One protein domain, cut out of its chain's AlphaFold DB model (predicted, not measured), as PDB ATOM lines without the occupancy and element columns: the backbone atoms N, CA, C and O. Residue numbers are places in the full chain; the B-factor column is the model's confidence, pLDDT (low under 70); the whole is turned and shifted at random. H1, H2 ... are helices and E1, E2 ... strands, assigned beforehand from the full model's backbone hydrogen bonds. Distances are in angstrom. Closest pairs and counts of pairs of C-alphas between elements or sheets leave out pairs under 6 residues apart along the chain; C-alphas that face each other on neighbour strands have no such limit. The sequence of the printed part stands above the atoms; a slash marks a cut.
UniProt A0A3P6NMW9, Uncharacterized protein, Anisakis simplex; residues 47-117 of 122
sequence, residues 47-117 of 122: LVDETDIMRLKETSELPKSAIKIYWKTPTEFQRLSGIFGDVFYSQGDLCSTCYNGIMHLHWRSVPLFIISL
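AT A GLANCE: This is residues 47 to 117 of the 122 residues of an uncharacterized protein of Anisakis simplex (UniProt A0A3P6NMW9). A small twisted sheet of three strands, E1 E3 E2, has helix H2 packed over one face, in two layers, with H1 toward one end and a long loop, residues 84 to 101, reaching toward the other. The printed part has 71 residues in the order H1 E1 H2 E2 E3, class mixed, helices and strands; the sheet is mixed. It is compact, radius of gyration of the C-alphas 11.7 A, spanning 36 by 20 by 19 A.

IN THESE COORDINATES: H1, residues 50 to 58, begins at C-alpha 50 (-44.885, 39.303, 43.057). E1 is 67 to 71, H2 74 to 83 with 14.5 A, E2 102 to 107. E3, 110 to 116, 19.7 A, ends at (-40.030, 28.899, 34.586).

HOW THE PARTS SIT: E3 is parallel to E1, N 69 to O 113 2.9 A, and antiparallel to E2, a hairpin, N 105 to O 112 3.0 A. H2 runs along the strands, height over the sheet 9.6 A; closest C-alphas to E1 are Phe 77 and Trp 71, 5.8 A. H1 only grazes the sheet. Both helices have every O i to N i+4 pair within hydrogen-bond range.

THE WHOLE: The printed part has no cut. H2 to E2 is a long link; residues 86 to 94 have pLDDT under 70.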
ATOM      1  N   LEU A  47     -33.608  37.434  44.205       94.88
ATOM      2  CA  LEU A  47     -34.910  36.782  44.122       94.88
ATOM      3  C   LEU A  47     -35.972  37.676  44.766       94.88
ATOM      4  O   LEU A  47     -35.810  38.084  45.913       94.88
ATOM      5  N   VAL A  48     -37.048  37.934  44.032       92.69
ATOM      6  CA  VAL A  48     -38.214  38.695  44.492       92.69
ATOM      7  C   VAL A  48     -39.488  37.896  44.251       92.69
ATOM      8  O   VAL A  48     -39.539  37.050  43.350       92.69
ATOM      9  N   ASP A  49     -40.519  38.169  45.042       90.31
ATOM     10  CA  ASP A  49     -41.869  37.682  44.776       90.31
ATOM     11  C   ASP A  49     -42.737  38.750  44.089       90.31
ATOM     12  O   ASP A  49     -42.325  39.888  43.854       90.31
ATOM     13  N   GLU A  50     -43.960  38.379  43.715       87.00
ATOM     14  CA  GLU A  50     -44.885  39.303  43.057       87.00
ATOM     15  C   GLU A  50     -45.288  40.481  43.965       87.00
ATOM     16  O   GLU A  50     -45.514  41.586  43.476       87.00
ATOM     17  N   THR A  51     -45.321  40.284  45.285       89.06
ATOM     18  CA  THR A  51     -45.669  41.337  46.252       89.06
ATOM     19  C   THR A  51     -44.560  42.383  46.335       89.06
ATOM     20  O   THR A  51     -44.847  43.582  46.331       89.06
ATOM     21  N   ASP A  52     -43.294  41.961  46.331       89.50
ATOM     22  CA  ASP A  52     -42.138  42.853  46.237       89.50
ATOM     23  C   ASP A  52     -42.175  43.695  44.956       89.50
ATOM     24  O   ASP A  52     -41.924  44.902  45.003       89.50
ATOM     25  N   ILE A  53     -42.525  43.084  43.817       87.00
ATOM     26  CA  ILE A  53     -42.672  43.786  42.533       87.00
ATOM     27  C   ILE A  53     -43.779  44.839  42.604       87.00
ATOM     28  O   ILE A  53     -43.575  45.974  42.161       87.00
ATOM     29  N   MET A  54     -44.938  44.488  43.165       87.75
ATOM     30  CA  MET A  54     -46.060  45.417  43.307       87.75
ATOM     31  C   MET A  54     -45.701  46.587  44.225       87.75
ATOM     32  O   MET A  54     -45.910  47.738  43.841       87.75
ATOM     33  N   ARG A  55     -45.041  46.322  45.359       88.38
ATOM     34  CA  ARG A  55     -44.519  47.375  46.241       88.38
ATOM     35  C   ARG A  55     -43.554  48.295  45.496       88.38
ATOM     36  O   ARG A  55     -43.727  49.506  45.535       88.38
ATOM     37  N   LEU A  56     -42.568  47.744  44.785       85.88
ATOM     38  CA  LEU A  56     -41.608  48.542  44.013       85.88
ATOM     39  C   LEU A  56     -42.316  49.408  42.966       85.88
ATOM     40  O   LEU A  56     -41.958  50.571  42.773       85.88
ATOM     41  N   LYS A  57     -43.346  48.875  42.302       84.38
ATOM     42  CA  LYS A  57     -44.145  49.630  41.333       84.38
ATOM     43  C   LYS A  57     -44.788  50.864  41.978       84.38
ATOM     44  O   LYS A  57     -44.750  51.931  41.364       84.38
ATOM     45  N   GLU A  58     -45.287  50.728  43.203       86.25
ATOM     46  CA  GLU A  58     -45.952  51.781  43.977       86.25
ATOM     47  C   GLU A  58     -44.985  52.794  44.611       86.25
ATOM     48  O   GLU A  58     -45.274  53.991  44.616       86.25
ATOM     49  N   THR A  59     -43.822  52.367  45.114       79.31
ATOM     50  CA  THR A  59     -42.969  53.215  45.972       79.31
ATOM     51  C   THR A  59     -42.074  54.211  45.231       79.31
ATOM     52  O   THR A  59     -41.305  54.922  45.867       79.31
ATOM     53  N   SER A  60     -42.135  54.310  43.898       78.31
ATOM     54  CA  SER A  60     -41.158  55.054  43.062       78.31
ATOM     55  C   SER A  60     -39.687  54.643  43.267       78.31
ATOM     56  O   SER A  60     -38.799  55.166  42.597       78.31
ATOM     57  N   GLU A  61     -39.416  53.685  44.154       84.06
ATOM     58  CA  GLU A  61     -38.092  53.144  44.399       84.06
ATOM     59  C   GLU A  61     -37.626  52.370  43.165       84.06
ATOM     60  O   GLU A  61     -38.376  51.627  42.518       84.06
ATOM     61  N   LEU A  62     -36.357  52.568  42.822       82.88
ATOM     62  CA  LEU A  62     -35.712  51.846  41.739       82.88
ATOM     63  C   LEU A  62     -35.012  50.609  42.308       82.88
ATOM     64  O   LEU A  62     -34.349  50.711  43.349       82.88
ATOM     65  N   PRO A  63     -35.109  49.449  41.635       85.81
ATOM     66  CA  PRO A  63     -34.280  48.310  41.991       85.81
ATOM     67  C   PRO A  63     -32.803  48.704  41.873       85.81
ATOM     68  O   PRO A  63     -32.403  49.384  40.930       85.81
ATOM     69  N   LYS A  64     -31.982  48.275  42.832       87.38
ATOM     70  CA  LYS A  64     -30.544  48.603  42.859       87.38
ATOM     71  C   LYS A  64     -29.672  47.581  42.127       87.38
ATOM     72  O   LYS A  64     -28.483  47.812  41.943       87.38
ATOM     73  N   SER A  65     -30.242  46.441  41.756       91.62
ATOM     74  CA  SER A  65     -29.543  45.312  41.151       91.62
ATOM     75  C   SER A  65     -30.480  44.545  40.228       91.62
ATOM     76  O   SER A  65     -31.694  44.748  40.263       91.62
ATOM     77  N   ALA A  66     -29.912  43.626  39.448       95.19
ATOM     78  CA  ALA A  66     -30.694  42.652  38.706       95.19
ATOM     79  C   ALA A  66     -31.632  41.871  39.641       95.19
ATOM     80  O   ALA A  66     -31.268  41.557  40.782       95.19
ATOM     81  N   ILE A  67     -32.820  41.548  39.143       94.75
ATOM     82  CA  ILE A  67     -33.850  40.816  39.878       94.75
ATOM     83  C   ILE A  67     -34.298  39.585  39.099       94.75
ATOM     84  O   ILE A  67     -34.304  39.573  37.867       94.75
ATOM     85  N   LYS A  68     -34.695  38.542  39.821       94.31
ATOM     86  CA  LYS A  68     -35.278  37.330  39.250       94.31
ATOM     87  C   LYS A  68     -36.565  36.959  39.969       94.31
ATOM     88  O   LYS A  68     -36.658  37.092  41.184       94.31
ATOM     89  N   ILE A  69     -37.524  36.455  39.208       92.81
ATOM     90  CA  ILE A  69     -38.807  35.962  39.698       92.81
ATOM     91  C   ILE A  69     -39.145  34.649  39.000       92.81
ATOM     92  O   ILE A  69     -38.829  34.442  37.827       92.81
ATOM     93  N   TYR A  70     -39.779  33.749  39.738       90.88
ATOM     94  CA  TYR A  70     -40.143  32.425  39.260       90.88
ATOM     95  C   TYR A  70     -41.640  32.330  38.965       90.88
ATOM     96  O   TYR A  70     -42.455  32.910  39.677       90.88
ATOM     97  N   TRP A  71     -42.002  31.543  37.952       84.88
ATOM     98  CA  TRP A  71     -43.387  31.185  37.642       84.88
ATOM     99  C   TRP A  71     -43.519  29.680  37.426       84.88
ATOM    100  O   TRP A  71     -42.601  29.021  36.942       84.88
ATOM    101  N   LYS A  72     -44.668  29.112  37.776       83.19
ATOM    102  CA  LYS A  72     -44.958  27.679  37.659       83.19
ATOM    103  C   LYS A  72     -46.029  27.388  36.620       83.19
ATOM    104  O   LYS A  72     -45.960  26.361  35.942       83.19
ATOM    105  N   THR A  73     -47.025  28.264  36.522       80.94
ATOM    106  CA  THR A  73     -48.187  28.071  35.648       80.94
ATOM    107  C   THR A  73     -48.220  29.094  34.511       80.94
ATOM    108  O   THR A  73     -47.759  30.223  34.692       80.94
ATOM    109  N   PRO A  74     -48.805  28.756  33.347       77.38
ATOM    110  CA  PRO A  74     -49.014  29.725  32.270       77.38
ATOM    111  C   PRO A  74     -49.784  30.976  32.724       77.38
ATOM    112  O   PRO A  74     -49.487  32.083  32.283       77.38
ATOM    113  N   THR A  75     -50.730  30.826  33.659       81.00
ATOM    114  CA  THR A  75     -51.494  31.945  34.232       81.00
ATOM    115  C   THR A  75     -50.620  32.889  35.058       81.00
ATOM    116  O   THR A  75     -50.761  34.104  34.942       81.00
ATOM    117  N   GLU A  76     -49.701  32.358  35.869       82.94
ATOM    118  CA  GLU A  76     -48.717  33.177  36.595       82.94
ATOM    119  C   GLU A  76     -47.792  33.910  35.627       82.94
ATOM    120  O   GLU A  76     -47.563  35.105  35.792       82.94
ATOM    121  N   PHE A  77     -47.312  33.228  34.582       79.81
ATOM    122  CA  PHE A  77     -46.484  33.856  33.556       79.81
ATOM    123  C   PHE A  77     -47.214  35.011  32.860       79.81
ATOM    124  O   PHE A  77     -46.659  36.100  32.727       79.81
ATOM    125  N   GLN A  78     -48.475  34.803  32.472       77.25
ATOM    126  CA  GLN A  78     -49.308  35.834  31.856       77.25
ATOM    127  C   GLN A  78     -49.517  37.036  32.786       77.25
ATOM    128  O   GLN A  78     -49.402  38.177  32.340       77.25
ATOM    129  N   ARG A  79     -49.790  36.797  34.076       81.44
ATOM    130  CA  ARG A  79     -49.955  37.864  35.071       81.44
ATOM    131  C   ARG A  79     -48.667  38.664  35.257       81.44
ATOM    132  O   ARG A  79     -48.708  39.889  35.180       81.44
ATOM    133  N   LEU A  80     -47.532  37.984  35.436       81.88
ATOM    134  CA  LEU A  80     -46.227  38.631  35.572       81.88
ATOM    135  C   LEU A  80     -45.856  39.420  34.314       81.88
ATOM    136  O   LEU A  80     -45.449  40.569  34.428       81.88
ATOM    137  N   SER A  81     -46.049  38.856  33.118       75.69
ATOM    138  CA  SER A  81     -45.794  39.566  31.857       75.69
ATOM    139  C   SER A  81     -46.597  40.870  31.755       75.69
ATOM    140  O   SER A  81     -46.043  41.912  31.398       75.69
ATOM    141  N   GLY A  82     -47.868  40.857  32.175       76.94
ATOM    142  CA  GLY A  82     -48.699  42.062  32.196       76.94
ATOM    143  C   GLY A  82     -48.197  43.154  33.150       76.94
ATOM    144  O   GLY A  82     -48.330  44.344  32.868       76.94
ATOM    145  N   ILE A  83     -47.531  42.789  34.252       80.12
ATOM    146  CA  ILE A  83     -46.917  43.772  35.161       80.12
ATOM    147  C   ILE A  83     -45.793  44.554  34.463       80.12
ATOM    148  O   ILE A  83     -45.615  45.745  34.744       80.12
ATOM    149  N   PHE A  84     -45.068  43.905  33.550       79.44
ATOM    150  CA  PHE A  84     -43.863  44.428  32.903       79.44
ATOM    151  C   PHE A  84     -44.098  44.971  31.484       79.44
ATOM    152  O   PHE A  84     -43.146  45.103  30.718       79.44
ATOM    153  N   GLY A  85     -45.337  45.349  31.155       70.69
ATOM    154  CA  GLY A  85     -45.664  46.027  29.896       70.69
ATOM    155  C   GLY A  85     -46.208  45.108  28.805       70.69
ATOM    156  O   GLY A  85     -46.003  45.394  27.628       70.69
ATOM    157  N   ASP A  86     -46.897  44.031  29.198       63.06
ATOM    158  CA  ASP A  86     -47.633  43.146  28.288       63.06
ATOM    159  C   ASP A  86     -46.736  42.534  27.201       63.06
ATOM    160  O   ASP A  86     -47.089  42.487  26.018       63.06
ATOM    161  N   VAL A  87     -45.553  42.049  27.598       60.38
ATOM    162  CA  VAL A  87     -44.634  41.344  26.695       60.38
ATOM    163  C   VAL A  87     -45.228  39.972  26.367       60.38
ATOM    164  O   VAL A  87     -44.913  38.944  26.972       60.38
ATOM    165  N   PHE A  88     -46.150  39.969  25.412       59.75
ATOM    166  CA  PHE A  88     -46.818  38.784  24.905       59.75
ATOM    167  C   PHE A  88     -46.238  38.414  23.557       59.75
ATOM    168  O   PHE A  88     -46.549  39.018  22.531       59.75
ATOM    169  N   TYR A  89     -45.460  37.342  23.550       54.78
ATOM    170  CA  TYR A  89     -45.390  36.510  22.368       54.78
ATOM    171  C   TYR A  89     -45.281  35.065  22.843       54.78
ATOM    172  O   TYR A  89     -44.274  34.671  23.429       54.78
ATOM    173  N   SER A  90     -46.366  34.304  22.683       55.97
ATOM    174  CA  SER A  90     -46.374  32.861  22.903       55.97
ATOM    175  C   SER A  90     -46.910  32.162  21.665       55.97
ATOM    176  O   SER A  90     -48.083  32.328  21.327       55.97
ATOM    177  N   GLN A  91     -46.077  31.376  20.988       55.56
ATOM    178  CA  GLN A  91     -46.546  30.443  19.965       55.56
ATOM    179  C   GLN A  91     -46.623  29.050  20.591       55.56
ATOM    180  O   GLN A  91     -45.597  28.476  20.938       55.56
ATOM    181  N   GLY A  92     -47.837  28.519  20.771       53.22
ATOM    182  CA  GLY A  92     -48.043  27.173  21.325       53.22
ATOM    183  C   GLY A  92     -47.472  26.988  22.737       53.22
ATOM    184  O   GLY A  92     -46.694  26.069  22.956       53.22
ATOM    185  N   ASP A  93     -47.820  27.883  23.670       58.22
ATOM    186  CA  ASP A  93     -47.375  27.884  25.080       58.22
ATOM    187  C   ASP A  93     -45.869  28.123  25.321       58.22
ATOM    188  O   ASP A  93     -45.419  28.184  26.466       58.22
ATOM    189  N   LEU A  94     -45.079  28.327  24.263       60.78
ATOM    190  CA  LEU A  94     -43.673  28.713  24.353       60.78
ATOM    191  C   LEU A  94     -43.545  30.232  24.352       60.78
ATOM    192  O   LEU A  94     -43.932  30.884  23.390       60.78
ATOM    193  N   CYS A  95     -42.961  30.787  25.412       72.69
ATOM    194  CA  CYS A  95     -42.521  32.180  25.445       72.69
ATOM    195  C   CYS A  95     -41.484  32.429  24.338       72.69
ATOM    196  O   CYS A  95     -40.391  31.865  24.360       72.69
ATOM    197  N   SER A  96     -41.817  33.272  23.367       70.19
ATOM    198  CA  SER A  96     -41.041  33.404  22.133       70.19
ATOM    199  C   SER A  96     -39.766  34.239  22.265       70.19
ATOM    200  O   SER A  96     -38.902  34.166  21.398       70.19
ATOM    201  N   THR A  97     -39.644  35.049  23.319       79.31
ATOM    202  CA  THR A  97     -38.411  35.785  23.659       79.31
ATOM    203  C   THR A  97     -37.578  35.054  24.709       79.31
ATOM    204  O   THR A  97     -36.550  35.566  25.151       79.31
ATOM    205  N   CYS A  98     -38.015  33.866  25.131       83.12
ATOM    206  CA  CYS A  98     -37.317  33.104  26.144       83.12
ATOM    207  C   CYS A  98     -36.176  32.283  25.549       83.12
ATOM    208  O   CYS A  98     -36.322  31.627  24.519       83.12
ATOM    209  N   TYR A  99     -35.068  32.230  26.280       88.00
ATOM    210  CA  TYR A  99     -34.003  31.258  26.071       88.00
ATOM    211  C   TYR A  99     -34.006  30.298  27.249       88.00
ATOM    212  O   TYR A  99     -33.932  30.761  28.384       88.00
ATOM    213  N   ASN A 100     -34.146  28.991  26.997       86.19
ATOM    214  CA  ASN A 100     -34.311  27.987  28.050       86.19
ATOM    215  C   ASN A 100     -35.281  28.494  29.131       86.19
ATOM    216  O   ASN A 100     -34.889  28.748  30.257       86.19
ATOM    217  N   GLY A 101     -36.551  28.737  28.782       83.81
ATOM    218  CA  GLY A 101     -37.597  29.090  29.757       83.81
ATOM    219  C   GLY A 101     -37.346  30.342  30.618       83.81
ATOM    220  O   GLY A 101     -38.068  30.542  31.597       83.81
ATOM    221  N   ILE A 102     -36.351  31.161  30.270       88.25
ATOM    222  CA  ILE A 102     -36.007  32.419  30.928       88.25
ATOM    223  C   ILE A 102     -36.344  33.554  29.971       88.25
ATOM    224  O   ILE A 102     -35.761  33.656  28.890       88.25
ATOM    225  N   MET A 103     -37.255  34.429  30.389       88.12
ATOM    226  CA  MET A 103     -37.464  35.715  29.735       88.12
ATOM    227  C   MET A 103     -36.539  36.741  30.382       88.12
ATOM    228  O   MET A 103     -36.578  36.917  31.601       88.12
ATOM    229  N   HIS A 104     -35.720  37.411  29.576       89.31
ATOM    230  CA  HIS A 104     -34.820  38.468  30.029       89.31
ATOM    231  C   HIS A 104     -35.285  39.814  29.472       89.31
ATOM    232  O   HIS A 104     -35.411  39.980  28.260       89.31
ATOM    233  N   LEU A 105     -35.551  40.766  30.365       87.69
ATOM    234  CA  LEU A 105     -36.012  42.117  30.046       87.69
ATOM    235  C   LEU A 105     -35.227  43.147  30.864       87.69
ATOM    236  O   LEU A 105     -34.583  42.805  31.852       87.69
ATOM    237  N   HIS A 106     -35.338  44.419  30.492       88.94
ATOM    238  CA  HIS A 106     -34.971  45.522  31.379       88.94
ATOM    239  C   HIS A 106     -36.234  46.103  32.008       88.94
ATOM    240  O   HIS A 106     -37.168  46.478  31.302       88.94
ATOM    241  N   TRP A 107     -36.251  46.220  33.334       88.31
ATOM    242  CA  TRP A 107     -37.325  46.882  34.064       88.31
ATOM    243  C   TRP A 107     -36.739  47.933  34.993       88.31
ATOM    244  O   TRP A 107     -35.873  47.629  35.809       88.31
ATOM    245  N   ARG A 108     -37.189  49.186  34.851       86.75
ATOM    246  CA  ARG A 108     -36.671  50.325  35.633       86.75
ATOM    247  C   ARG A 108     -35.133  50.392  35.640       86.75
ATOM    248  O   ARG A 108     -34.513  50.606  36.676       86.75
ATOM    249  N   SER A 109     -34.543  50.196  34.460       88.19
ATOM    250  CA  SER A 109     -33.097  50.251  34.197       88.19
ATOM    251  C   SER A 109     -32.241  49.141  34.815       88.19
ATOM    252  O   SER A 109     -31.018  49.220  34.725       88.19
ATOM    253  N   VAL A 110     -32.838  48.086  35.378       92.44
ATOM    254  CA  VAL A 110     -32.102  46.879  35.786       92.44
ATOM    255  C   VAL A 110     -32.527  45.655  34.972       92.44
ATOM    256  O   VAL A 110     -33.660  45.616  34.480       92.44
ATOM    257  N   PRO A 111     -31.667  44.628  34.862       94.31
ATOM    258  CA  PRO A 111     -32.072  43.331  34.336       94.31
ATOM    259  C   PRO A 111     -33.165  42.684  35.195       94.31
ATOM    260  O   PRO A 111     -33.073  42.646  36.426       94.31
ATOM    261  N   LEU A 112     -34.175  42.136  34.532       92.19
ATOM    262  CA  LEU A 112     -35.248  41.332  35.101       92.19
ATOM    263  C   LEU A 112     -35.272  39.970  34.406       92.19
ATOM    264  O   LEU A 112     -35.377  39.888  33.180       92.19
ATOM    265  N   PHE A 113     -35.248  38.910  35.207       92.19
ATOM    266  CA  PHE A 113     -35.363  37.530  34.747       92.19
ATOM    267  C   PHE A 113     -36.681  36.914  35.222       92.19
ATOM    268  O   PHE A 113     -36.913  36.800  36.425       92.19
ATOM    269  N   ILE A 114     -37.533  36.478  34.292       89.81
ATOM    270  CA  ILE A 114     -38.777  35.748  34.586       89.81
ATOM    271  C   ILE A 114     -38.573  34.286  34.194       89.81
ATOM    272  O   ILE A 114     -38.446  33.964  33.012       89.81
ATOM    273  N   ILE A 115     -38.497  33.401  35.188       89.62
ATOM    274  CA  ILE A 115     -37.928  32.057  35.042       89.62
ATOM    275  C   ILE A 115     -38.994  30.992  35.294       89.62
ATOM    276  O   ILE A 115     -39.644  30.986  36.340       89.62
ATOM    277  N   SER A 116     -39.146  30.047  34.368       87.19
ATOM    278  CA  SER A 116     -40.030  28.899  34.586       87.19
ATOM    279  C   SER A 116     -39.461  27.969  35.658       87.19
ATOM    280  O   SER A 116     -38.337  27.505  35.529       87.19
ATOM    281  N   LEU A 117     -40.236  27.607  36.681       83.38
ATOM    282  CA  LEU A 117     -39.856  26.592  37.679       83.38
ATOM    283  C   LEU A 117     -39.788  25.180  37.102       83.38
ATOM    284  O   LEU A 117     -39.183  24.294  37.697       83.38
TER     285      LEU A 117